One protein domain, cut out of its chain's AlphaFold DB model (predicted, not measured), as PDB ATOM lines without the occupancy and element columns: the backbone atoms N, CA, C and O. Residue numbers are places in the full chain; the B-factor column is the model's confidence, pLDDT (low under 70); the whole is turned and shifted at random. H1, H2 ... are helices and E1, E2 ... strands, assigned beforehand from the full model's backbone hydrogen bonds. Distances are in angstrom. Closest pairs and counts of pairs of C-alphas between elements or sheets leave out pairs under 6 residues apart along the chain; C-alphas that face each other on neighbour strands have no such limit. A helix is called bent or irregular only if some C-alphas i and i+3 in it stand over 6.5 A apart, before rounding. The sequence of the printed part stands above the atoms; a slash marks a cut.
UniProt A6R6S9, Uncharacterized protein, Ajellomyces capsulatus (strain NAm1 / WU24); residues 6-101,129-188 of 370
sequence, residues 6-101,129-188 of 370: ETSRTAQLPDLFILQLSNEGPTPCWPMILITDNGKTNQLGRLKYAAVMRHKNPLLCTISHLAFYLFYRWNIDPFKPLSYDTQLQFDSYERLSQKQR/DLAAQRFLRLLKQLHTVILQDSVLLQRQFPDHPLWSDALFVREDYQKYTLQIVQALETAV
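This is residues 6 to 101 and 129 to 188 of the 370 residues of an uncharacterized protein of Ajellomyces capsulatus (strain NAm1 / WU24) (UniProt A6R6S9). One long kinked helix, H4, runs through the middle; its first part passes along the E1 edge of a small three-stranded sheet, H2 crosses it farther on, and past the kink the short H5 and H6 and the longer H7 gather round its last part. Residues 82 to 101, which hold H3, stick out as a free arm, and the short H1 lies near one end of the sheet. The printed part has 156 residues, with seven named helices and three named strands in the order H1 E1 E2 E3 H2 H3 H4 H5 H6 H7; the sheet runs E1 E2 E3, antiparallel throughout, and the class is mostly helix. The whole is only just compact, close to loose, with a radius of gyration of the C-alphas of 17.7 A and spans of 54 by 43 by 38 A.

H1, residues 6 to 10, begins at C-alpha 6 at (249.582, 152.715, 205.264). E1 is residues 16 to 18, E2 residues 32 to 36, 13.2 A from first to last C-alpha, and E3 residues 48 to 52, 13.7 A. H2, residues 62 to 76, is 20.3 A long; it is neither bent nor irregular, but only just: C-alphas 73 and 76 are 6.2 A apart. H3, residues 86 to 100, is 22.7 A long. After the cut, H4 is residues 130 to 156, 38.0 A from C-alpha 130 at (235.236, 169.241, 217.512) to C-alpha 156; it has a kink of 42 degrees near residue 149. It is neither bent nor irregular, but only just: C-alphas 148 and 151 are 6.4 A apart. H5, residues 161 to 164, and H6, residues 166 to 169, have four residues each. H7, residues 171 to 186, is 22.8 A long and ends at C-alpha 186 at (262.644, 196.647, 202.295).

E1, E2 and E3 form a meander, each strand the antiparallel neighbour of the one before. In the hairpin of E1 and E2, N 17 and O 33 are 2.9 A apart, within hydrogen-bond range; in the hairpin of E2 and E3, N 34 and O 50 are 2.8 A apart, also within range. H1 is not on the sheet, but only just, with 4 pairs of C-alphas within 10 A; its closest C-alphas to E2 are those of Thr 7 and Thr 36, 7.1 A apart. H4 is on the sheet but only grazes it, with residues 131 to 142; the closest C-alphas of E1 and H4 are those of Phe 17 and Arg 134, 5.3 A apart. H2, with residues 63 to 68 alone, touches residues 142 to 149 of H4, about perpendicular at 87 degrees; the closest C-alphas are those of Ala 67 and Leu 142, 5.1 A apart. H4 and H7 only just touch, with 3 pairs of C-alphas within 8 A, the closest those of Val 151 and Thr 177, 6.0 A apart. They run the same way at a steep tilt of 69.8 degrees, only just short of about perpendicular. H5 is close to H2 but not clearly touching, with the C-alphas of Tyr 72 and Leu 162 closest at 7.3 A. H4 and H6 are near each other, with 5 pairs of C-alphas within 10 A. H3 is apart from H2 and H4. Each O i to N i+4 pair is within hydrogen-bond range in H1, H2 and H7, against 9 of 11 in H3 and 20 of 23 in H4; H5 and H6 are too short for such a pair.

The C-alphas of Gln 43 and Glu 171 are the two farthest apart, at 55.2 A. Residues 102 to 128 are not printed, and C-alphas 101 and 129 are 36.7 A apart across this cut. The links E1 to E2, 13 residues, and E2 to E3, 11 residues, are long. Residues 182 to 188, of which 182 to 186 belong to H7, stand free, as do residues 82 to 101. The mean pLDDT of the printed part is 75.6; 52 residues are under 70, among them residues 37 to 47 and 77 to 101, and the mean of H3 is 40.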
ATOM      1  N   GLU A   6     250.905 153.094 204.740       63.47
ATOM      2  CA  GLU A   6     249.582 152.715 205.264       63.47
ATOM      3  C   GLU A   6     248.930 153.883 206.023       63.47
ATOM      4  O   GLU A   6     247.825 154.281 205.677       63.47
ATOM      5  N   THR A   7     249.645 154.503 206.968       64.94
ATOM      6  CA  THR A   7     249.167 155.665 207.739       64.94
ATOM      7  C   THR A   7     248.822 156.865 206.852       64.94
ATOM      8  O   THR A   7     247.861 157.576 207.117       64.94
ATOM      9  N   SER A   8     249.590 157.093 205.783       67.12
ATOM     10  CA  SER A   8     249.321 158.153 204.804       67.12
ATOM     11  C   SER A   8     248.011 157.916 204.040       67.12
ATOM     12  O   SER A   8     247.270 158.859 203.788       67.12
ATOM     13  N   ARG A   9     247.696 156.657 203.708       66.69
ATOM     14  CA  ARG A   9     246.478 156.286 202.965       66.69
ATOM     15  C   ARG A   9     245.218 156.289 203.820       66.69
ATOM     16  O   ARG A   9     244.135 156.468 203.275       66.69
ATOM     17  N   THR A  10     245.350 156.048 205.120       65.25
ATOM     18  CA  THR A  10     244.222 156.057 206.060       65.25
ATOM     19  C   THR A  10     243.940 157.440 206.637       65.25
ATOM     20  O   THR A  10     242.889 157.622 207.238       65.25
ATOM     21  N   ALA A  11     244.864 158.395 206.484       68.94
ATOM     22  CA  ALA A  11     244.701 159.753 206.987       68.94
ATOM     23  C   ALA A  11     243.535 160.462 206.288       68.94
ATOM     24  O   ALA A  11     243.494 160.548 205.056       68.94
ATOM     25  N   GLN A  12     242.614 161.006 207.078       72.31
ATOM     26  CA  GLN A  12     241.471 161.756 206.579       72.31
ATOM     27  C   GLN A  12     241.676 163.265 206.770       72.31
ATOM     28  O   GLN A  12     242.477 163.721 207.585       72.31
ATOM     29  N   LEU A  13     240.933 164.077 206.011       75.19
ATOM     30  CA  LEU A  13     240.968 165.536 206.165       75.19
ATOM     31  C   LEU A  13     240.564 166.017 207.576       75.19
ATOM     32  O   LEU A  13     241.220 166.937 208.063       75.19
ATOM     33  N   PRO A  14     239.566 165.417 208.263       71.19
ATOM     34  CA  PRO A  14     239.219 165.794 209.637       71.19
ATOM     35  C   PRO A  14     240.316 165.505 210.674       71.19
ATOM     36  O   PRO A  14     240.309 166.113 211.743       71.19
ATOM     37  N   ASP A  15     241.277 164.632 210.357       74.69
ATOM     38  CA  ASP A  15     242.413 164.325 211.238       74.69
ATOM     39  C   ASP A  15     243.472 165.437 211.230       74.69
ATOM     40  O   ASP A  15     244.394 165.433 212.055       74.69
ATOM     41  N   LEU A  16     243.362 166.383 210.290       83.00
ATOM     42  CA  LEU A  16     244.249 167.529 210.158       83.00
ATOM     43  C   LEU A  16     243.680 168.747 210.884       83.00
ATOM     44  O   LEU A  16     242.568 169.207 210.625       83.00
ATOM     45  N   PHE A  17     244.504 169.344 211.735       83.31
ATOM     46  CA  PHE A  17     244.172 170.583 212.425       83.31
ATOM     47  C   PHE A  17     245.410 171.446 212.651       83.31
ATOM     48  O   PHE A  17     246.530 171.073 212.314       83.31
ATOM     49  N   ILE A  18     245.199 172.632 213.203       86.81
ATOM     50  CA  ILE A  18     246.255 173.574 213.569       86.81
ATOM     51  C   ILE A  18     246.200 173.869 215.060       86.81
ATOM     52  O   ILE A  18     245.123 173.893 215.661       86.81
ATOM     53  N   LEU A  19     247.358 174.163 215.627       83.56
ATOM     54  CA  LEU A  19     247.493 174.648 216.994       83.56
ATOM     55  C   LEU A  19     248.410 175.868 216.987       83.56
ATOM     56  O   LEU A  19     249.360 175.896 216.212       83.56
ATOM     57  N   GLN A  20     248.135 176.869 217.821       83.62
ATOM     58  CA  GLN A  20     249.076 177.967 218.034       83.62
ATOM     59  C   GLN A  20     250.127 177.530 219.051       83.62
ATOM     60  O   GLN A  20     249.778 177.197 220.180       83.62
ATOM     61  N   LEU A  21     251.402 177.582 218.681       80.88
ATOM     62  CA  LEU A  21     252.496 177.445 219.637       80.88
ATOM     63  C   LEU A  21     252.869 178.842 220.135       80.88
ATOM     64  O   LEU A  21     253.563 179.597 219.452       80.88
ATOM     65  N   SER A  22     252.350 179.213 221.305       69.44
ATOM     66  CA  SER A  22     252.501 180.559 221.879       69.44
ATOM     67  C   SER A  22     253.943 180.903 222.256       69.44
ATOM     68  O   SER A  22     254.311 182.076 222.246       69.44
ATOM     69  N   ASN A  23     254.761 179.890 222.554       72.06
ATOM     70  CA  ASN A  23     256.124 180.054 223.061       72.06
ATOM     71  C   ASN A  23     257.216 179.774 222.013       72.06
ATOM     72  O   ASN A  23     258.402 179.925 222.306       72.06
ATOM     73  N   GLU A  24     256.838 179.412 220.785       69.75
ATOM     74  CA  GLU A  24     257.782 179.008 219.742       69.75
ATOM     75  C   GLU A  24     258.018 180.127 218.721       69.75
ATOM     76  O   GLU A  24     257.264 180.323 217.767       69.75
ATOM     77  N   GLY A  25     259.126 180.849 218.909       64.62
ATOM     78  CA  GLY A  25     259.653 181.820 217.947       64.62
ATOM     79  C   GLY A  25     259.209 183.279 218.154       64.62
ATOM     80  O   GLY A  25     258.442 183.612 219.053       64.62
ATOM     81  N   PRO A  26     259.758 184.216 217.357       67.25
ATOM     82  CA  PRO A  26     259.435 185.643 217.447       67.25
ATOM     83  C   PRO A  26     258.077 186.007 216.826       67.25
ATOM     84  O   PRO A  26     257.579 187.102 217.074       67.25
ATOM     85  N   THR A  27     257.506 185.116 216.020       71.25
ATOM     86  CA  THR A  27     256.219 185.270 215.332       71.25
ATOM     87  C   THR A  27     255.315 184.096 215.692       71.25
ATOM     88  O   THR A  27     255.842 182.988 215.796       71.25
ATOM     89  N   PRO A  28     253.986 184.287 215.803       77.81
ATOM     90  CA  PRO A  28     253.059 183.195 216.089       77.81
ATOM     91  C   PRO A  28     253.261 182.011 215.137       77.81
ATOM     92  O   PRO A  28     253.178 182.168 213.915       77.81
ATOM     93  N   CYS A  29     253.533 180.832 215.698       80.75
ATOM     94  CA  CYS A  29     253.747 179.612 214.936       80.75
ATOM     95  C   CYS A  29     252.469 178.767 214.929       80.75
ATOM     96  O   CYS A  29     251.907 178.466 215.980       80.75
ATOM     97  N   TRP A  30     252.024 178.387 213.731       87.88
ATOM     98  CA  TRP A  30     250.829 177.575 213.505       87.88
ATOM     99  C   TRP A  30     251.214 176.267 212.800       87.88
ATOM    100  O   TRP A  30     251.087 176.175 211.573       87.88
ATOM    101  N   PRO A  31     251.763 175.267 213.514       89.06
ATOM    102  CA  PRO A  31     251.962 173.941 212.948       89.06
ATOM    103  C   PRO A  31     250.637 173.314 212.514       89.06
ATOM    104  O   PRO A  31     249.603 173.465 213.169       89.06
ATOM    105  N   MET A  32     250.700 172.550 211.426       90.25
ATOM    106  CA  MET A  32     249.641 171.624 211.051       90.25
ATOM    107  C   MET A  32     249.939 170.262 211.673       90.25
ATOM    108  O   MET A  32     251.032 169.716 211.493       90.25
ATOM    109  N   ILE A  33     248.958 169.724 212.383       86.50
ATOM    110  CA  ILE A  33     249.026 168.469 213.117       86.50
ATOM    111  C   ILE A  33     248.109 167.460 212.429       86.50
ATOM    112  O   ILE A  33     246.981 167.792 212.077       86.50
ATOM    113  N   LEU A  34     248.606 166.240 212.244       83.19
ATOM    114  CA  LEU A  34     247.836 165.070 211.834       83.19
ATOM    115  C   LEU A  34     247.727 164.115 213.018       83.19
ATOM    116  O   LEU A  34     248.753 163.710 213.577       83.19
ATOM    117  N   ILE A  35     246.500 163.735 213.365       76.81
ATOM    118  CA  ILE A  35     246.236 162.649 214.308       76.81
ATOM    119  C   ILE A  35     246.267 161.326 213.553       76.81
ATOM    120  O   ILE A  35     245.711 161.192 212.470       76.81
ATOM    121  N   THR A  36     246.943 160.341 214.126       70.25
ATOM    122  CA  THR A  36     246.983 158.977 213.606       70.25
ATOM    123  C   THR A  36     246.774 158.015 214.766       70.25
ATOM    124  O   THR A  36     247.446 158.103 215.790       70.25
ATOM    125  N   ASP A  37     245.838 157.093 214.634       60.78
ATOM    126  CA  ASP A  37     245.542 156.035 215.608       60.78
ATOM    127  C   ASP A  37     246.052 154.663 215.131       60.78
ATOM    128  O   ASP A  37     246.281 153.751 215.928       60.78
ATOM    129  N   ASN A  38     246.338 154.537 213.836       54.94
ATOM    130  CA  ASN A  38     246.706 153.289 213.188       54.94
ATOM    131  C   ASN A  38     248.217 153.169 212.938       54.94
ATOM    132  O   ASN A  38     248.850 153.973 212.246       54.94
ATOM    133  N   GLY A  39     248.815 152.106 213.477       58.41
ATOM    134  CA  GLY A  39     250.178 151.689 213.158       58.41
ATOM    135  C   GLY A  39     250.440 150.261 213.623       58.41
ATOM    136  O   GLY A  39     249.900 149.840 214.640       58.41
ATOM    137  N   LYS A  40     251.303 149.518 212.916       53.97
ATOM    138  CA  LYS A  40     251.551 148.077 213.167       53.97
ATOM    139  C   LYS A  40     251.940 147.740 214.612       53.97
ATOM    140  O   LYS A  40     251.675 146.644 215.085       53.97
ATOM    141  N   THR A  41     252.558 148.682 215.321       52.94
ATOM    142  CA  THR A  41     252.971 148.536 216.725       52.94
ATOM    143  C   THR A  41     251.965 149.093 217.734       52.94
ATOM    144  O   THR A  41     252.235 149.086 218.931       52.94
ATOM    145  N   ASN A  42     250.810 149.592 217.287       59.38
ATOM    146  CA  ASN A  42     249.827 150.253 218.136       59.38
ATOM    147  C   ASN A  42     248.664 149.331 218.513       59.38
ATOM    148  O   ASN A  42     247.512 149.602 218.197       59.38
ATOM    149  N   GLN A  43     248.965 148.242 219.220       50.31
ATOM    150  CA  GLN A  43     247.956 147.271 219.670       50.31
ATOM    151  C   GLN A  43     246.910 147.875 220.632       50.31
ATOM    152  O   GLN A  43     245.872 147.271 220.865       50.31
ATOM    153  N   LEU A  44     247.189 149.060 221.191       58.19
ATOM    154  CA  LEU A  44     246.360 149.756 222.180       58.19
ATOM    155  C   LEU A  44     245.607 150.974 221.611       58.19
ATOM    156  O   LEU A  44     245.004 151.704 222.390       58.19
ATOM    157  N   GLY A  45     245.691 151.245 220.301       60.66
ATOM    158  CA  GLY A  45     244.997 152.386 219.682       60.66
ATOM    159  C   GLY A  45     245.414 153.759 220.229       60.66
ATOM    160  O   GLY A  45     244.614 154.687 220.272       60.66
ATOM    161  N   ARG A  46     246.660 153.913 220.696       63.94
ATOM    162  CA  ARG A  46     247.157 155.192 221.228       63.94
ATOM    163  C   ARG A  46     247.246 156.242 220.126       63.94
ATOM    164  O   ARG A  46     247.885 155.992 219.106       63.94
ATOM    165  N   LEU A  47     246.701 157.427 220.371       66.38
ATOM    166  CA  LEU A  47     246.833 158.558 219.457       66.38
ATOM    167  C   LEU A  47     248.308 158.943 219.294       66.38
ATOM    168  O   LEU A  47     249.046 159.112 220.267       66.38
ATOM    169  N   LYS A  48     248.733 159.063 218.041       73.56
ATOM    170  CA  LYS A  48     250.037 159.571 217.630       73.56
ATOM    171  C   LYS A  48     249.824 160.837 216.830       73.56
ATOM    172  O   LYS A  48     249.003 160.875 215.917       73.56
ATOM    173  N   TYR A  49     250.623 161.841 217.138       78.88
ATOM    174  CA  TYR A  49     250.579 163.122 216.461       78.88
ATOM    175  C   TYR A  49     251.803 163.237 215.567       78.88
ATOM    176  O   TYR A  49     252.929 162.979 215.993       78.88
ATOM    177  N   ALA A  50     251.581 163.629 214.324       81.19
ATOM    178  CA  ALA A  50     252.638 164.115 213.461       81.19
ATOM    179  C   ALA A  50     252.413 165.611 213.245       81.19
ATOM    180  O   ALA A  50     251.279 166.044 213.071       81.19
ATOM    181  N   ALA A  51     253.479 166.405 213.237       84.19
ATOM    182  CA  ALA A  51     253.389 167.844 213.017       84.19
ATOM    183  C   ALA A  51     254.277 168.271 211.848       84.19
ATOM    184  O   ALA A  51     255.321 167.673 211.561       84.19
ATOM    185  N   VAL A  52     253.854 169.317 211.148       87.38
ATOM    186  CA  VAL A  52     254.662 170.026 210.157       87.38
ATOM    187  C   VAL A  52     254.536 171.525 210.375       87.38
ATOM    188  O   VAL A  52     253.456 172.032 210.663       87.38
ATOM    189  N   MET A  53     255.650 172.236 210.216       87.56
ATOM    190  CA  MET A  53     255.711 173.691 210.346       87.56
ATOM    191  C   MET A  53     255.736 174.373 208.978       87.56
ATOM    192  O   MET A  53     256.118 173.777 207.963       87.56
ATOM    193  N   ARG A  54     255.367 175.658 208.962       88.00
ATOM    194  CA  ARG A  54     255.557 176.536 207.802       88.00
ATOM    195  C   ARG A  54     257.046 176.617 207.469       88.00
ATOM    196  O   ARG A  54     257.882 176.824 208.344       88.00
ATOM    197  N   HIS A  55     257.369 176.469 206.191       87.00
ATOM    198  CA  HIS A  55     258.725 176.637 205.687       87.00
ATOM    199  C   HIS A  55     258.800 177.968 204.934       87.00
ATOM    200  O   HIS A  55     257.869 178.301 204.208       87.00
ATOM    201  N   LYS A  56     259.906 178.714 205.079       84.50
ATOM    202  CA  LYS A  56     260.076 180.043 204.455       84.50
ATOM    203  C   LYS A  56     259.938 180.007 202.927       84.50
ATOM    204  O   LYS A  56     259.415 180.937 202.336       84.50
ATOM    205  N   ASN A  57     260.439 178.944 202.299       85.19
ATOM    206  CA  ASN A  57     260.245 178.683 200.874       85.19
ATOM    207  C   ASN A  57     258.940 177.887 200.653       85.19
ATOM    208  O   ASN A  57     258.897 176.734 201.112       85.19
ATOM    209  N   PRO A  58     257.940 178.439 199.934       90.69
ATOM    210  CA  PRO A  58     256.683 177.752 199.624       90.69
ATOM    211  C   PRO A  58     256.871 176.405 198.917       90.69
ATOM    212  O   PRO A  58     256.194 175.441 199.262       90.69
ATOM    213  N   LEU A  59     257.874 176.282 198.037       88.75
ATOM    214  CA  LEU A  59     258.175 175.047 197.290       88.75
ATOM    215  C   LEU A  59     258.600 173.869 198.166       88.75
ATOM    216  O   LEU A  59     258.633 172.729 197.713       88.75
ATOM    217  N   LEU A  60     258.986 174.130 199.413       88.38
ATOM    218  CA  LEU A  60     259.356 173.097 200.381       88.38
ATOM    219  C   LEU A  60     258.324 172.989 201.511       88.38
ATOM    220  O   LEU A  60     258.439 172.121 202.378       88.38
ATOM    221  N   CYS A  61     257.315 173.864 201.524       90.56
ATOM    222  CA  CYS A  61     256.345 173.955 202.601       90.56
ATOM    223  C   CYS A  61     255.179 172.997 202.365       90.56
ATOM    224  O   CYS A  61     254.310 173.247 201.537       90.56
ATOM    225  N   THR A  62     255.103 171.913 203.135       90.88
ATOM    226  CA  THR A  62     253.996 170.942 203.036       90.88
ATOM    227  C   THR A  62     252.622 171.573 203.267       90.88
ATOM    228  O   THR A  62     251.660 171.176 202.622       90.88
ATOM    229  N   ILE A  63     252.535 172.574 204.150       92.50
ATOM    230  CA  ILE A  63     251.288 173.306 204.424       92.50
ATOM    231  C   ILE A  63     250.861 174.115 203.191       92.50
ATOM    232  O   ILE A  63     249.691 174.090 202.830       92.50
ATOM    233  N   SER A  64     251.812 174.772 202.516       93.69
ATOM    234  CA  SER A  64     251.555 175.514 201.276       93.69
ATOM    235  C   SER A  64     251.020 174.598 200.179       93.69
ATOM    236  O   SER A  64     249.954 174.852 199.627       93.69
ATOM    237  N   HIS A  65     251.684 173.461 199.942       92.06
ATOM    238  CA  HIS A  65     251.221 172.486 198.951       92.06
ATOM    239  C   HIS A  65     249.811 171.978 199.247       92.06
ATOM    240  O   HIS A  65     249.001 171.901 198.328       92.06
ATOM    241  N   LEU A  66     249.498 171.662 200.510       91.12
ATOM    242  CA  LEU A  66     248.146 171.250 200.882       91.12
ATOM    243  C   LEU A  66     247.130 172.365 200.603       91.12
ATOM    244  O   LEU A  66     246.063 172.089 200.062       91.12
ATOM    245  N   ALA A  67     247.468 173.614 200.933       92.88
ATOM    246  CA  ALA A  67     246.597 174.762 200.711       92.88
ATOM    247  C   ALA A  67     246.260 174.938 199.220       92.88
ATOM    248  O   ALA A  67     245.087 174.969 198.853       92.88
ATOM    249  N   PHE A  68     247.277 174.973 198.352       91.75
ATOM    250  CA  PHE A  68     247.080 175.108 196.905       91.75
ATOM    251  C   PHE A  68     246.415 173.883 196.277       91.75
ATOM    252  O   PHE A  68     245.607 174.036 195.363       91.75
ATOM    253  N   TYR A  69     246.701 172.679 196.778       89.62
ATOM    254  CA  TYR A  69     246.025 171.460 196.337       89.62
ATOM    255  C   TYR A  69     244.522 171.519 196.624       89.62
ATOM    256  O   TYR A  69     243.721 171.292 195.719       89.62
ATOM    257  N   LEU A  70     244.133 171.861 197.857       88.06
ATOM    258  CA  LEU A  70     242.726 171.973 198.243       88.06
ATOM    259  C   LEU A  70     242.023 173.111 197.497       88.06
ATOM    260  O   LEU A  70     240.908 172.921 197.020       88.06
ATOM    261  N   PHE A  71     242.692 174.253 197.323       89.00
ATOM    262  CA  PHE A  71     242.174 175.366 196.528       89.00
ATOM    263  C   PHE A  71     241.908 174.952 195.079       89.00
ATOM    264  O   PHE A  71     240.800 175.118 194.585       89.00
ATOM    265  N   TYR A  72     242.887 174.341 194.407       86.06
ATOM    266  CA  TYR A  72     242.697 173.850 193.044       86.06
ATOM    267  C   TYR A  72     241.559 172.822 192.978       86.06
ATOM    268  O   TYR A  72     240.699 172.883 192.098       86.06
ATOM    269  N   ARG A  73     241.521 171.896 193.944       82.25
ATOM    270  CA  ARG A  73     240.537 170.812 194.000       82.25
ATOM    271  C   ARG A  73     239.106 171.302 194.216       82.25
ATOM    272  O   ARG A  73     238.196 170.664 193.694       82.25
ATOM    273  N   TRP A  74     238.894 172.359 194.995       80.62
ATOM    274  CA  TRP A  74     237.551 172.848 195.326       80.62
ATOM    275  C   TRP A  74     237.096 174.029 194.475       80.62
ATOM    276  O   TRP A  74     235.913 174.099 194.155       80.62
ATOM    277  N   ASN A  75     238.004 174.921 194.081       78.94
ATOM    278  CA  ASN A  75     237.646 176.154 193.380       78.94
ATOM    279  C   ASN A  75     237.778 176.028 191.860       78.94
ATOM    280  O   ASN A  75     236.938 176.555 191.137       78.94
ATOM    281  N   ILE A  76     238.805 175.329 191.374       73.56
ATOM    282  CA  ILE A  76     239.120 175.287 189.937       73.56
ATOM    283  C   ILE A  76     238.541 174.032 189.286       73.56
ATOM    284  O   ILE A  76     237.945 174.110 188.214       73.56
ATOM    285  N   ASP A  77     238.689 172.872 189.930       67.62
ATOM    286  CA  ASP A  77     238.234 171.599 189.369       67.62
ATOM    287  C   ASP A  77     237.485 170.716 190.390       67.62
ATOM    288  O   ASP A  77     237.975 169.657 190.812       67.62
ATOM    289  N   PRO A  78     236.268 171.124 190.806       60.16
ATOM    290  CA  PRO A  78     235.464 170.366 191.764       60.16
ATOM    291  C   PRO A  78     235.028 168.986 191.240       60.16
ATOM    292  O   PRO A  78     234.802 168.071 192.041       60.16
ATOM    293  N   PHE A  79     234.980 168.773 189.917       50.72
ATOM    294  CA  PHE A  79     234.329 167.604 189.310       50.72
ATOM    295  C   PHE A  79     235.253 166.582 188.631       50.72
ATOM    296  O   PHE A  79     234.771 165.489 188.312       50.72
ATOM    297  N   LYS A  80     236.554 166.847 188.449       48.03
ATOM    298  CA  LYS A  80     237.470 165.852 187.870       48.03
ATOM    299  C   LYS A  80     237.878 164.786 188.900       48.03
ATOM    300  O   LYS A  80     238.459 165.113 189.937       48.03
ATOM    301  N   PRO A  81     237.578 163.495 188.656       44.28
ATOM    302  CA  PRO A  81     238.125 162.413 189.467       44.28
ATOM    303  C   PRO A  81     239.643 162.333 189.263       44.28
ATOM    304  O   PRO A  81     240.136 162.622 188.170       44.28
ATOM    305  N   LEU A  82     240.381 161.926 190.303       42.81
ATOM    306  CA  LEU A  82     241.805 161.608 190.179       42.81
ATOM    307  C   LEU A  82     241.967 160.578 189.050       42.81
ATOM    308  O   LEU A  82     241.535 159.434 189.184       42.81
ATOM    309  N   SER A  83     242.564 160.982 187.930       39.62
ATOM    310  CA  SER A  83     243.113 160.014 186.985       39.62
ATOM    311  C   SER A  83     244.301 159.337 187.667       39.62
ATOM    312  O   SER A  83     245.104 160.013 188.315       39.62
ATOM    313  N   TYR A  84     244.418 158.018 187.516       39.50
ATOM    314  CA  TYR A  84     245.480 157.180 188.091       39.50
ATOM    315  C   TYR A  84     246.913 157.632 187.725       39.50
ATOM    316  O   TYR A  84     247.875 157.183 188.341       39.50
ATOM    317  N   ASP A  85     247.072 158.551 186.771       38.03
ATOM    318  CA  ASP A  85     248.370 159.027 186.285       38.03
ATOM    319  C   ASP A  85     249.090 160.008 187.238       38.03
ATOM    320  O   ASP A  85     250.318 160.099 187.244       38.03
ATOM    321  N   THR A  86     248.365 160.707 188.122       43.22
ATOM    322  CA  THR A  86     248.978 161.658 189.076       43.22
ATOM    323  C   THR A  86     249.733 160.947 190.213       43.22
ATOM    324  O   THR A  86     250.587 161.543 190.873       43.22
ATOM    325  N   GLN A  87     249.475 159.653 190.422       39.72
ATOM    326  CA  GLN A  87     250.148 158.822 191.428       39.72
ATOM    327  C   GLN A  87     251.632 158.600 191.091       39.72
ATOM    328  O   GLN A  87     252.482 158.619 191.979       39.72
ATOM    329  N   LEU A  88     251.975 158.510 189.801       38.81
ATOM    330  CA  LEU A  88     253.354 158.294 189.354       38.81
ATOM    331  C   LEU A  88     254.242 159.535 189.534       38.81
ATOM    332  O   LEU A  88     255.433 159.402 189.831       38.81
ATOM    333  N   GLN A  89     253.679 160.743 189.412       38.84
ATOM    334  CA  GLN A  89     254.424 161.984 189.648       38.84
ATOM    335  C   GLN A  89     254.696 162.209 191.142       38.84
ATOM    336  O   GLN A  89     255.839 162.506 191.500       38.84
ATOM    337  N   PHE A  90     253.714 161.975 192.020       38.50
ATOM    338  CA  PHE A  90     253.905 162.043 193.476       38.50
ATOM    339  C   PHE A  90     254.914 160.997 193.984       38.50
ATOM    340  O   PHE A  90     255.827 161.346 194.736       38.50
ATOM    341  N   ASP A  91     254.845 159.757 193.485       37.47
ATOM    342  CA  ASP A  91     255.787 158.684 193.835       37.47
ATOM    343  C   ASP A  91     257.226 158.973 193.369       37.47
ATOM    344  O   ASP A  91     258.196 158.455 193.936       37.47
ATOM    345  N   SER A  92     257.405 159.771 192.311       36.94
ATOM    346  CA  SER A  92     258.734 160.194 191.843       36.94
ATOM    347  C   SER A  92     259.352 161.268 192.753       36.94
ATOM    348  O   SER A  92     260.537 161.187 193.088       36.94
ATOM    349  N   TYR A  93     258.538 162.213 193.238       42.41
ATOM    350  CA  TYR A  93     258.958 163.290 194.140       42.41
ATOM    351  C   TYR A  93     259.207 162.798 195.576       42.41
ATOM    352  O   TYR A  93     260.184 163.216 196.208       42.41
ATOM    353  N   GLU A  94     258.400 161.862 196.091       44.31
ATOM    354  CA  GLU A  94     258.638 161.247 197.405       44.31
ATOM    355  C   GLU A  94     259.964 160.475 197.452       44.31
ATOM    356  O   GLU A  94     260.717 160.596 198.424       44.31
ATOM    357  N   ARG A  95     260.304 159.743 196.383       39.34
ATOM    358  CA  ARG A  95     261.560 158.976 196.296       39.34
ATOM    359  C   ARG A  95     262.808 159.864 196.281       39.34
ATOM    360  O   ARG A  95     263.840 159.472 196.828       39.34
ATOM    361  N   LEU A  96     262.721 161.068 195.714       39.28
ATOM    362  CA  LEU A  96     263.812 162.051 195.726       39.28
ATOM    363  C   LEU A  96     263.949 162.747 197.095       39.28
ATOM    364  O   LEU A  96     265.063 162.940 197.578       39.28
ATOM    365  N   SER A  97     262.827 163.033 197.762       44.59
ATOM    366  CA  SER A  97     262.764 163.638 199.106       44.59
ATOM    367  C   SER A  97     263.299 162.716 200.216       44.59
ATOM    368  O   SER A  97     263.980 163.168 201.142       44.59
ATOM    369  N   GLN A  98     263.055 161.405 200.111       43.28
ATOM    370  CA  GLN A  98     263.531 160.410 201.080       43.28
ATOM    371  C   GLN A  98     265.059 160.236 201.060       43.28
ATOM    372  O   GLN A  98     265.661 160.034 202.114       43.28
ATOM    373  N   LYS A  99     265.704 160.394 199.892       38.12
ATOM    374  CA  LYS A  99     267.167 160.284 199.750       38.12
ATOM    375  C   LYS A  99     267.948 161.422 200.416       38.12
ATOM    376  O   LYS A  99     269.114 161.228 200.739       38.12
ATOM    377  N   GLN A 100     267.335 162.585 200.651       40.19
ATOM    378  CA  GLN A 100     268.017 163.758 201.224       40.19
ATOM    379  C   GLN A 100     267.779 163.961 202.731       40.19
ATOM    380  O   GLN A 100     268.483 164.748 203.357       40.19
ATOM    381  N   ARG A 101     266.821 163.257 203.351       49.75
ATOM    382  CA  ARG A 101     266.407 163.504 204.751       49.75
ATOM    383  C   ARG A 101     266.961 162.521 205.784       49.75
ATOM    384  O   ARG A 101     266.591 162.602 206.950       49.75
ATOM    385  N   ASP A 129     230.864 168.299 217.282       64.31
ATOM    386  CA  ASP A 129     231.803 168.172 216.163       64.31
ATOM    387  C   ASP A 129     233.103 168.996 216.268       64.31
ATOM    388  O   ASP A 129     233.430 169.864 215.452       64.31
ATOM    389  N   LEU A 130     233.895 168.685 217.299       67.75
ATOM    390  CA  LEU A 130     235.236 169.241 217.512       67.75
ATOM    391  C   LEU A 130     236.157 169.058 216.290       67.75
ATOM    392  O   LEU A 130     236.994 169.923 216.018       67.75
ATOM    393  N   ALA A 131     235.998 167.961 215.543       65.81
ATOM    394  CA  ALA A 131     236.772 167.681 214.338       65.81
ATOM    395  C   ALA A 131     236.446 168.687 213.224       65.81
ATOM    396  O   ALA A 131     237.358 169.321 212.689       65.81
ATOM    397  N   ALA A 132     235.159 168.930 212.945       66.81
ATOM    398  CA  ALA A 132     234.747 169.942 211.973       66.81
ATOM    399  C   ALA A 132     235.234 171.346 212.360       66.81
ATOM    400  O   ALA A 132     235.780 172.070 211.526       66.81
ATOM    401  N   GLN A 133     235.114 171.732 213.634       70.88
ATOM    402  CA  GLN A 133     235.583 173.043 214.097       70.88
ATOM    403  C   GLN A 133     237.096 173.219 213.904       70.88
ATOM    404  O   GLN A 133     237.558 174.266 213.438       70.88
ATOM    405  N   ARG A 134     237.880 172.191 214.243       77.12
ATOM    406  CA  ARG A 134     239.338 172.169 214.068       77.12
ATOM    407  C   ARG A 134     239.732 172.243 212.593       77.12
ATOM    408  O   ARG A 134     240.616 173.024 212.237       77.12
ATOM    409  N   PHE A 135     239.020 171.516 211.741       78.56
ATOM    410  CA  PHE A 135     239.223 171.547 210.301       78.56
ATOM    411  C   PHE A 135     238.886 172.918 209.693       78.56
ATOM    412  O   PHE A 135     239.665 173.464 208.914       78.56
ATOM    413  N   LEU A 136     237.786 173.557 210.104       80.12
ATOM    414  CA  LEU A 136     237.437 174.907 209.643       80.12
ATOM    415  C   LEU A 136     238.487 175.950 210.051       80.12
ATOM    416  O   LEU A 136     238.795 176.860 209.278       80.12
ATOM    417  N   ARG A 137     239.073 175.823 211.251       84.12
ATOM    418  CA  ARG A 137     240.206 176.667 211.665       84.12
ATOM    419  C   ARG A 137     241.428 176.435 210.777       84.12
ATOM    420  O   ARG A 137     242.051 177.413 210.362       84.12
ATOM    421  N   LEU A 138     241.734 175.178 210.443       86.31
ATOM    422  CA  LEU A 138     242.784 174.841 209.480       86.31
ATOM    423  C   LEU A 138     242.517 175.519 208.131       86.31
ATOM    424  O   LEU A 138     243.394 176.226 207.646       86.31
ATOM    425  N   LEU A 139     241.311 175.401 207.565       86.88
ATOM    426  CA  LEU A 139     240.967 176.034 206.284       86.88
ATOM    427  C   LEU A 139     241.158 177.553 206.301       86.88
ATOM    428  O   LEU A 139     241.711 178.111 205.353       86.88
ATOM    429  N   LYS A 140     240.776 178.225 207.394       87.50
ATOM    430  CA  LYS A 140     241.024 179.665 207.559       87.50
ATOM    431  C   LYS A 140     242.515 180.002 207.508       87.50
ATOM    432  O   LYS A 140     242.885 180.979 206.865       87.50
ATOM    433  N   GLN A 141     243.375 179.199 208.137       90.56
ATOM    434  CA  GLN A 141     244.820 179.420 208.038       90.56
ATOM    435  C   GLN A 141     245.375 179.079 206.658       90.56
ATOM    436  O   GLN A 141     246.214 179.819 206.153       90.56
ATOM    437  N   LEU A 142     244.899 178.008 206.019       91.88
ATOM    438  CA  LEU A 142     245.312 177.665 204.656       91.88
ATOM    439  C   LEU A 142     244.966 178.788 203.672       91.88
ATOM    440  O   LEU A 142     245.762 179.072 202.784       91.88
ATOM    441  N   HIS A 143     243.850 179.490 203.873       90.81
ATOM    442  CA  HIS A 143     243.503 180.664 203.072       90.81
ATOM    443  C   HIS A 143     244.542 181.789 203.206       90.81
ATOM    444  O   HIS A 143     245.014 182.320 202.203       90.81
ATOM    445  N   THR A 144     244.985 182.089 204.430       91.25
ATOM    446  CA  THR A 144     246.088 183.033 204.667       91.25
ATOM    447  C   THR A 144     247.381 182.569 203.990       91.25
ATOM    448  O   THR A 144     248.085 183.377 203.389       91.25
ATOM    449  N   VAL A 145     247.686 181.268 204.054       93.25
ATOM    450  CA  VAL A 145     248.871 180.680 203.410       93.25
ATOM    451  C   VAL A 145     248.814 180.826 201.889       93.25
ATOM    452  O   VAL A 145     249.823 181.202 201.299       93.25
ATOM    453  N   ILE A 146     247.656 180.596 201.260       93.88
ATOM    454  CA  ILE A 146     247.466 180.786 199.812       93.88
ATOM    455  C   ILE A 146     247.787 182.228 199.429       93.88
ATOM    456  O   ILE A 146     248.584 182.453 198.523       93.88
ATOM    457  N   LEU A 147     247.221 183.208 200.137       93.31
ATOM    458  CA  LEU A 147     247.453 184.625 199.839       93.31
ATOM    459  C   LEU A 147     248.920 185.023 200.041       93.31
ATOM    460  O   LEU A 147     249.491 185.704 199.199       93.31
ATOM    461  N   GLN A 148     249.559 184.557 201.114       91.75
ATOM    462  CA  GLN A 148     250.961 184.879 201.392       91.75
ATOM    463  C   GLN A 148     251.924 184.259 200.371       91.75
ATOM    464  O   GLN A 148     252.858 184.916 199.913       91.75
ATOM    465  N   ASP A 149     251.714 182.992 200.016       94.00
ATOM    466  CA  ASP A 149     252.660 182.237 199.195       94.00
ATOM    467  C   ASP A 149     252.412 182.418 197.691       94.00
ATOM    468  O   ASP A 149     253.341 182.253 196.897       94.00
ATOM    469  N   SER A 150     251.193 182.792 197.289       94.06
ATOM    470  CA  SER A 150     250.832 183.042 195.885       94.06
ATOM    471  C   SER A 150     251.697 184.121 195.251       94.06
ATOM    472  O   SER A 150     252.153 183.922 194.133       94.06
ATOM    473  N   VAL A 151     252.039 185.191 195.973       92.62
ATOM    474  CA  VAL A 151     252.939 186.247 195.474       92.62
ATOM    475  C   VAL A 151     254.297 185.679 195.040       92.62
ATOM    476  O   VAL A 151     254.829 186.021 193.982       92.62
ATOM    477  N   LEU A 152     254.866 184.771 195.840       90.75
ATOM    478  CA  LEU A 152     256.157 184.145 195.546       90.75
ATOM    479  C   LEU A 152     256.042 183.107 194.423       90.75
ATOM    480  O   LEU A 152     256.911 183.045 193.550       90.75
ATOM    481  N   LEU A 153     254.976 182.306 194.439       91.94
ATOM    482  CA  LEU A 153     254.739 181.247 193.458       91.94
ATOM    483  C   LEU A 153     254.348 181.796 192.083       91.94
ATOM    484  O   LEU A 153     254.794 181.252 191.079       91.94
ATOM    485  N   GLN A 154     253.590 182.890 192.020       92.06
ATOM    486  CA  GLN A 154     253.218 183.562 190.776       92.06
ATOM    487  C   GLN A 154     254.450 184.115 190.064       92.06
ATOM    488  O   GLN A 154     254.575 183.979 188.852       92.06
ATOM    489  N   ARG A 155     255.420 184.655 190.813       88.94
ATOM    490  CA  ARG A 155     256.700 185.097 190.241       88.94
ATOM    491  C   ARG A 155     257.512 183.937 189.663       88.94
ATOM    492  O   ARG A 155     258.244 184.124 188.698       88.94
ATOM    493  N   GLN A 156     257.426 182.761 190.279       89.62
ATOM    494  CA  GLN A 156     258.194 181.592 189.860       89.62
ATOM    495  C   GLN A 156     257.532 180.809 188.720       89.62
ATOM    496  O   GLN A 156     258.233 180.225 187.897       89.62
ATOM    497  N   PHE A 157     256.199 180.808 188.664       92.94
ATOM    498  CA  PHE A 157     255.400 180.097 187.670       92.94
ATOM    499  C   PHE A 157     254.306 181.014 187.097       92.94
ATOM    500  O   PHE A 157     253.124 180.752 187.327       92.94
ATOM    501  N   PRO A 158     254.661 182.091 186.373       92.50
ATOM    502  CA  PRO A 158     253.698 183.101 185.921       92.50
ATOM    503  C   PRO A 158     252.649 182.546 184.954       92.50
ATOM    504  O   PRO A 158     251.501 182.979 184.980       92.50
ATOM    505  N   ASP A 159     253.012 181.535 184.165       92.38
ATOM    506  CA  ASP A 159     252.139 180.940 183.147       92.38
ATOM    507  C   ASP A 159     251.185 179.869 183.710       92.38
ATOM    508  O   ASP A 159     250.471 179.199 182.964       92.38
ATOM    509  N   HIS A 160     251.182 179.647 185.030       89.00
ATOM    510  CA  HIS A 160     250.353 178.609 185.631       89.00
ATOM    511  C   HIS A 160     248.857 178.998 185.597       89.00
ATOM    512  O   HIS A 160     248.496 180.093 186.035       89.00
ATOM    513  N   PRO A 161     247.944 178.098 185.172       87.12
ATOM    514  CA  PRO A 161     246.524 178.421 184.965       87.12
ATOM    515  C   PRO A 161     245.786 178.843 186.244       87.12
ATOM    516  O   PRO A 161     244.776 179.534 186.176       87.12
ATOM    517  N   LEU A 162     246.311 178.470 187.415       88.31
ATOM    518  CA  LEU A 162     245.771 178.868 188.721       88.31
ATOM    519  C   LEU A 162     245.647 180.391 188.879       88.31
ATOM    520  O   LEU A 162     244.723 180.844 189.543       88.31
ATOM    521  N   TRP A 163     246.516 181.181 188.240       91.25
ATOM    522  CA  TRP A 163     246.481 182.646 188.331       91.25
ATOM    523  C   TRP A 163     245.378 183.297 187.493       91.25
ATOM    524  O   TRP A 163     245.158 184.497 187.613       91.25
ATOM    525  N   SER A 164     244.678 182.519 186.661       89.31
ATOM    526  CA  SER A 164     243.500 182.992 185.923       89.31
ATOM    527  C   SER A 164     242.231 183.008 186.784       89.31
ATOM    528  O   SER A 164     241.204 183.516 186.339       89.31
ATOM    529  N   ASP A 165     242.278 182.445 187.997       89.19
ATOM    530  CA  ASP A 165     241.151 182.466 188.928       89.19
ATOM    531  C   ASP A 165     240.798 183.902 189.350       89.19
ATOM    532  O   ASP A 165     241.671 184.754 189.542       89.19
ATOM    533  N   ALA A 166     239.499 184.159 189.533       88.50
ATOM    534  CA  ALA A 166     238.980 185.478 189.881       88.50
ATOM    535  C   ALA A 166     239.634 186.058 191.145       88.50
ATOM    536  O   ALA A 166     239.796 187.273 191.230       88.50
ATOM    537  N   LEU A 167     240.053 185.220 192.101       89.81
ATOM    538  CA  LEU A 167     240.750 185.656 193.309       89.81
ATOM    539  C   LEU A 167     242.022 186.458 192.989       89.81
ATOM    540  O   LEU A 167     242.247 187.504 193.593       89.81
ATOM    541  N   PHE A 168     242.830 185.984 192.037       92.38
ATOM    542  CA  PHE A 168     244.151 186.550 191.736       92.38
ATOM    543  C   PHE A 168     244.106 187.687 190.707       92.38
ATOM    544  O   PHE A 168     245.071 188.438 190.570       92.38
ATOM    545  N   VAL A 169     242.983 187.844 190.001       91.81
ATOM    546  CA  VAL A 169     242.777 188.930 189.029       91.81
ATOM    547  C   VAL A 169     242.241 190.203 189.697       91.81
ATOM    548  O   VAL A 169     242.415 191.295 189.156       91.81
ATOM    549  N   ARG A 170     241.618 190.100 190.879       93.62
ATOM    550  CA  ARG A 170     241.026 191.251 191.578       93.62
ATOM    551  C   ARG A 170     242.043 192.351 191.905       93.62
ATOM    552  O   ARG A 170     243.194 192.100 192.257       93.62
ATOM    553  N   GLU A 171     241.560 193.592 191.880       94.75
ATOM    554  CA  GLU A 171     242.362 194.792 192.147       94.75
ATOM    555  C   GLU A 171     242.926 194.831 193.580       94.75
ATOM    556  O   GLU A 171     244.047 195.290 193.805       94.75
ATOM    557  N   ASP A 172     242.176 194.333 194.566       94.44
ATOM    558  CA  ASP A 172     242.622 194.285 195.962       94.44
ATOM    559  C   ASP A 172     243.792 193.314 196.165       94.44
ATOM    560  O   ASP A 172     244.769 193.665 196.832       94.44
ATOM    561  N   TYR A 173     243.755 192.145 195.523       94.31
ATOM    562  CA  TYR A 173     244.877 191.205 195.514       94.31
ATOM    563  C   TYR A 173     246.115 191.780 194.803       94.31
ATOM    564  O   TYR A 173     247.240 191.609 195.278       94.31
ATOM    565  N   GLN A 174     245.938 192.524 193.707       92.94
ATOM    566  CA  GLN A 174     247.053 193.197 193.027       92.94
ATOM    567  C   GLN A 174     247.713 194.259 193.923       92.94
ATOM    568  O   GLN A 174     248.940 194.294 194.038       92.94
ATOM    569  N   LYS A 175     246.916 195.077 194.627       94.25
ATOM    570  CA  LYS A 175     247.423 196.049 195.616       94.25
ATOM    571  C   LYS A 175     248.180 195.359 196.749       94.25
ATOM    572  O   LYS A 175     249.271 195.798 197.108       94.25
ATOM    573  N   TYR A 176     247.626 194.269 197.278       93.75
ATOM    574  CA  TYR A 176     248.288 193.442 198.287       93.75
ATOM    575  C   TYR A 176     249.636 192.905 197.786       93.75
ATOM    576  O   TYR A 176     250.646 193.015 198.478       93.75
ATOM    577  N   THR A 177     249.681 192.396 196.553       92.12
ATOM    578  CA  THR A 177     250.901 191.855 195.943       92.12
ATOM    579  C   THR A 177     252.001 192.911 195.850       92.12
ATOM    580  O   THR A 177     253.133 192.647 196.254       92.12
ATOM    581  N   LEU A 178     251.670 194.129 195.408       90.88
ATOM    582  CA  LEU A 178     252.620 195.246 195.365       90.88
ATOM    583  C   LEU A 178     253.182 195.579 196.754       90.88
ATOM    584  O   LEU A 178     254.393 195.741 196.901       90.88
ATOM    585  N   GLN A 179     252.326 195.620 197.781       91.31
ATOM    586  CA  GLN A 179     252.757 195.869 199.161       91.31
ATOM    587  C   GLN A 179     253.700 194.778 199.674       91.31
ATOM    588  O   GLN A 179     254.709 195.090 200.301       91.31
ATOM    589  N   ILE A 180     253.403 193.504 199.401       89.06
ATOM    590  CA  ILE A 180     254.258 192.387 199.819       89.06
ATOM    591  C   ILE A 180     255.603 192.421 199.099       89.06
ATOM    592  O   ILE A 180     256.629 192.242 199.747       89.06
ATOM    593  N   VAL A 181     255.630 192.681 197.790       86.69
ATOM    594  CA  VAL A 181     256.888 192.796 197.034       86.69
ATOM    595  C   VAL A 181     257.742 193.936 197.588       86.69
ATOM    596  O   VAL A 181     258.908 193.717 197.909       86.69
ATOM    597  N   GLN A 182     257.146 195.109 197.818       87.88
ATOM    598  CA  GLN A 182     257.840 196.243 198.428       87.88
ATOM    599  C   GLN A 182     258.343 195.914 199.844       87.88
ATOM    600  O   GLN A 182     259.466 196.267 200.210       87.88
ATOM    601  N   ALA A 183     257.541 195.213 200.649       86.12
ATOM    602  CA  ALA A 183     257.930 194.784 201.987       86.12
ATOM    603  C   ALA A 183     259.080 193.769 201.948       86.12
ATOM    604  O   ALA A 183     259.971 193.836 202.784       86.12
ATOM    605  N   LEU A 184     259.101 192.853 200.977       81.50
ATOM    606  CA  LEU A 184     260.186 191.884 200.802       81.50
ATOM    607  C   LEU A 184     261.501 192.559 200.391       81.50
ATOM    608  O   LEU A 184     262.559 192.130 200.841       81.50
ATOM    609  N   GLU A 185     261.439 193.610 199.571       80.12
ATOM    610  CA  GLU A 185     262.610 194.397 199.159       80.12
ATOM    611  C   GLU A 185     263.159 195.276 200.291       80.12
ATOM    612  O   GLU A 185     264.367 195.485 200.388       80.12
ATOM    613  N   THR A 186     262.284 195.764 201.171       77.62
ATOM    614  CA  THR A 186     262.644 196.647 202.295       77.62
ATOM    615  C   THR A 186     262.852 195.906 203.621       77.62
ATOM    616  O   THR A 186     263.263 196.513 204.612       77.62
ATOM    617  N   ALA A 187     262.602 194.593 203.662       69.44
ATOM    618  CA  ALA A 187     262.698 193.784 204.871       69.44
ATOM    619  C   ALA A 187     264.145 193.663 205.375       69.44
ATOM    620  O   ALA A 187     264.940 192.855 204.897       69.44
ATOM    621  N   VAL A 188     264.455 194.410 206.435       62.25
ATOM    622  CA  VAL A 188     265.626 194.168 207.285       62.25
ATOM    623  C   VAL A 188     265.314 192.999 208.221       62.25
ATOM    624  O   VAL A 188     264.282 192.986 208.892       62.25
TER     625      VAL A 188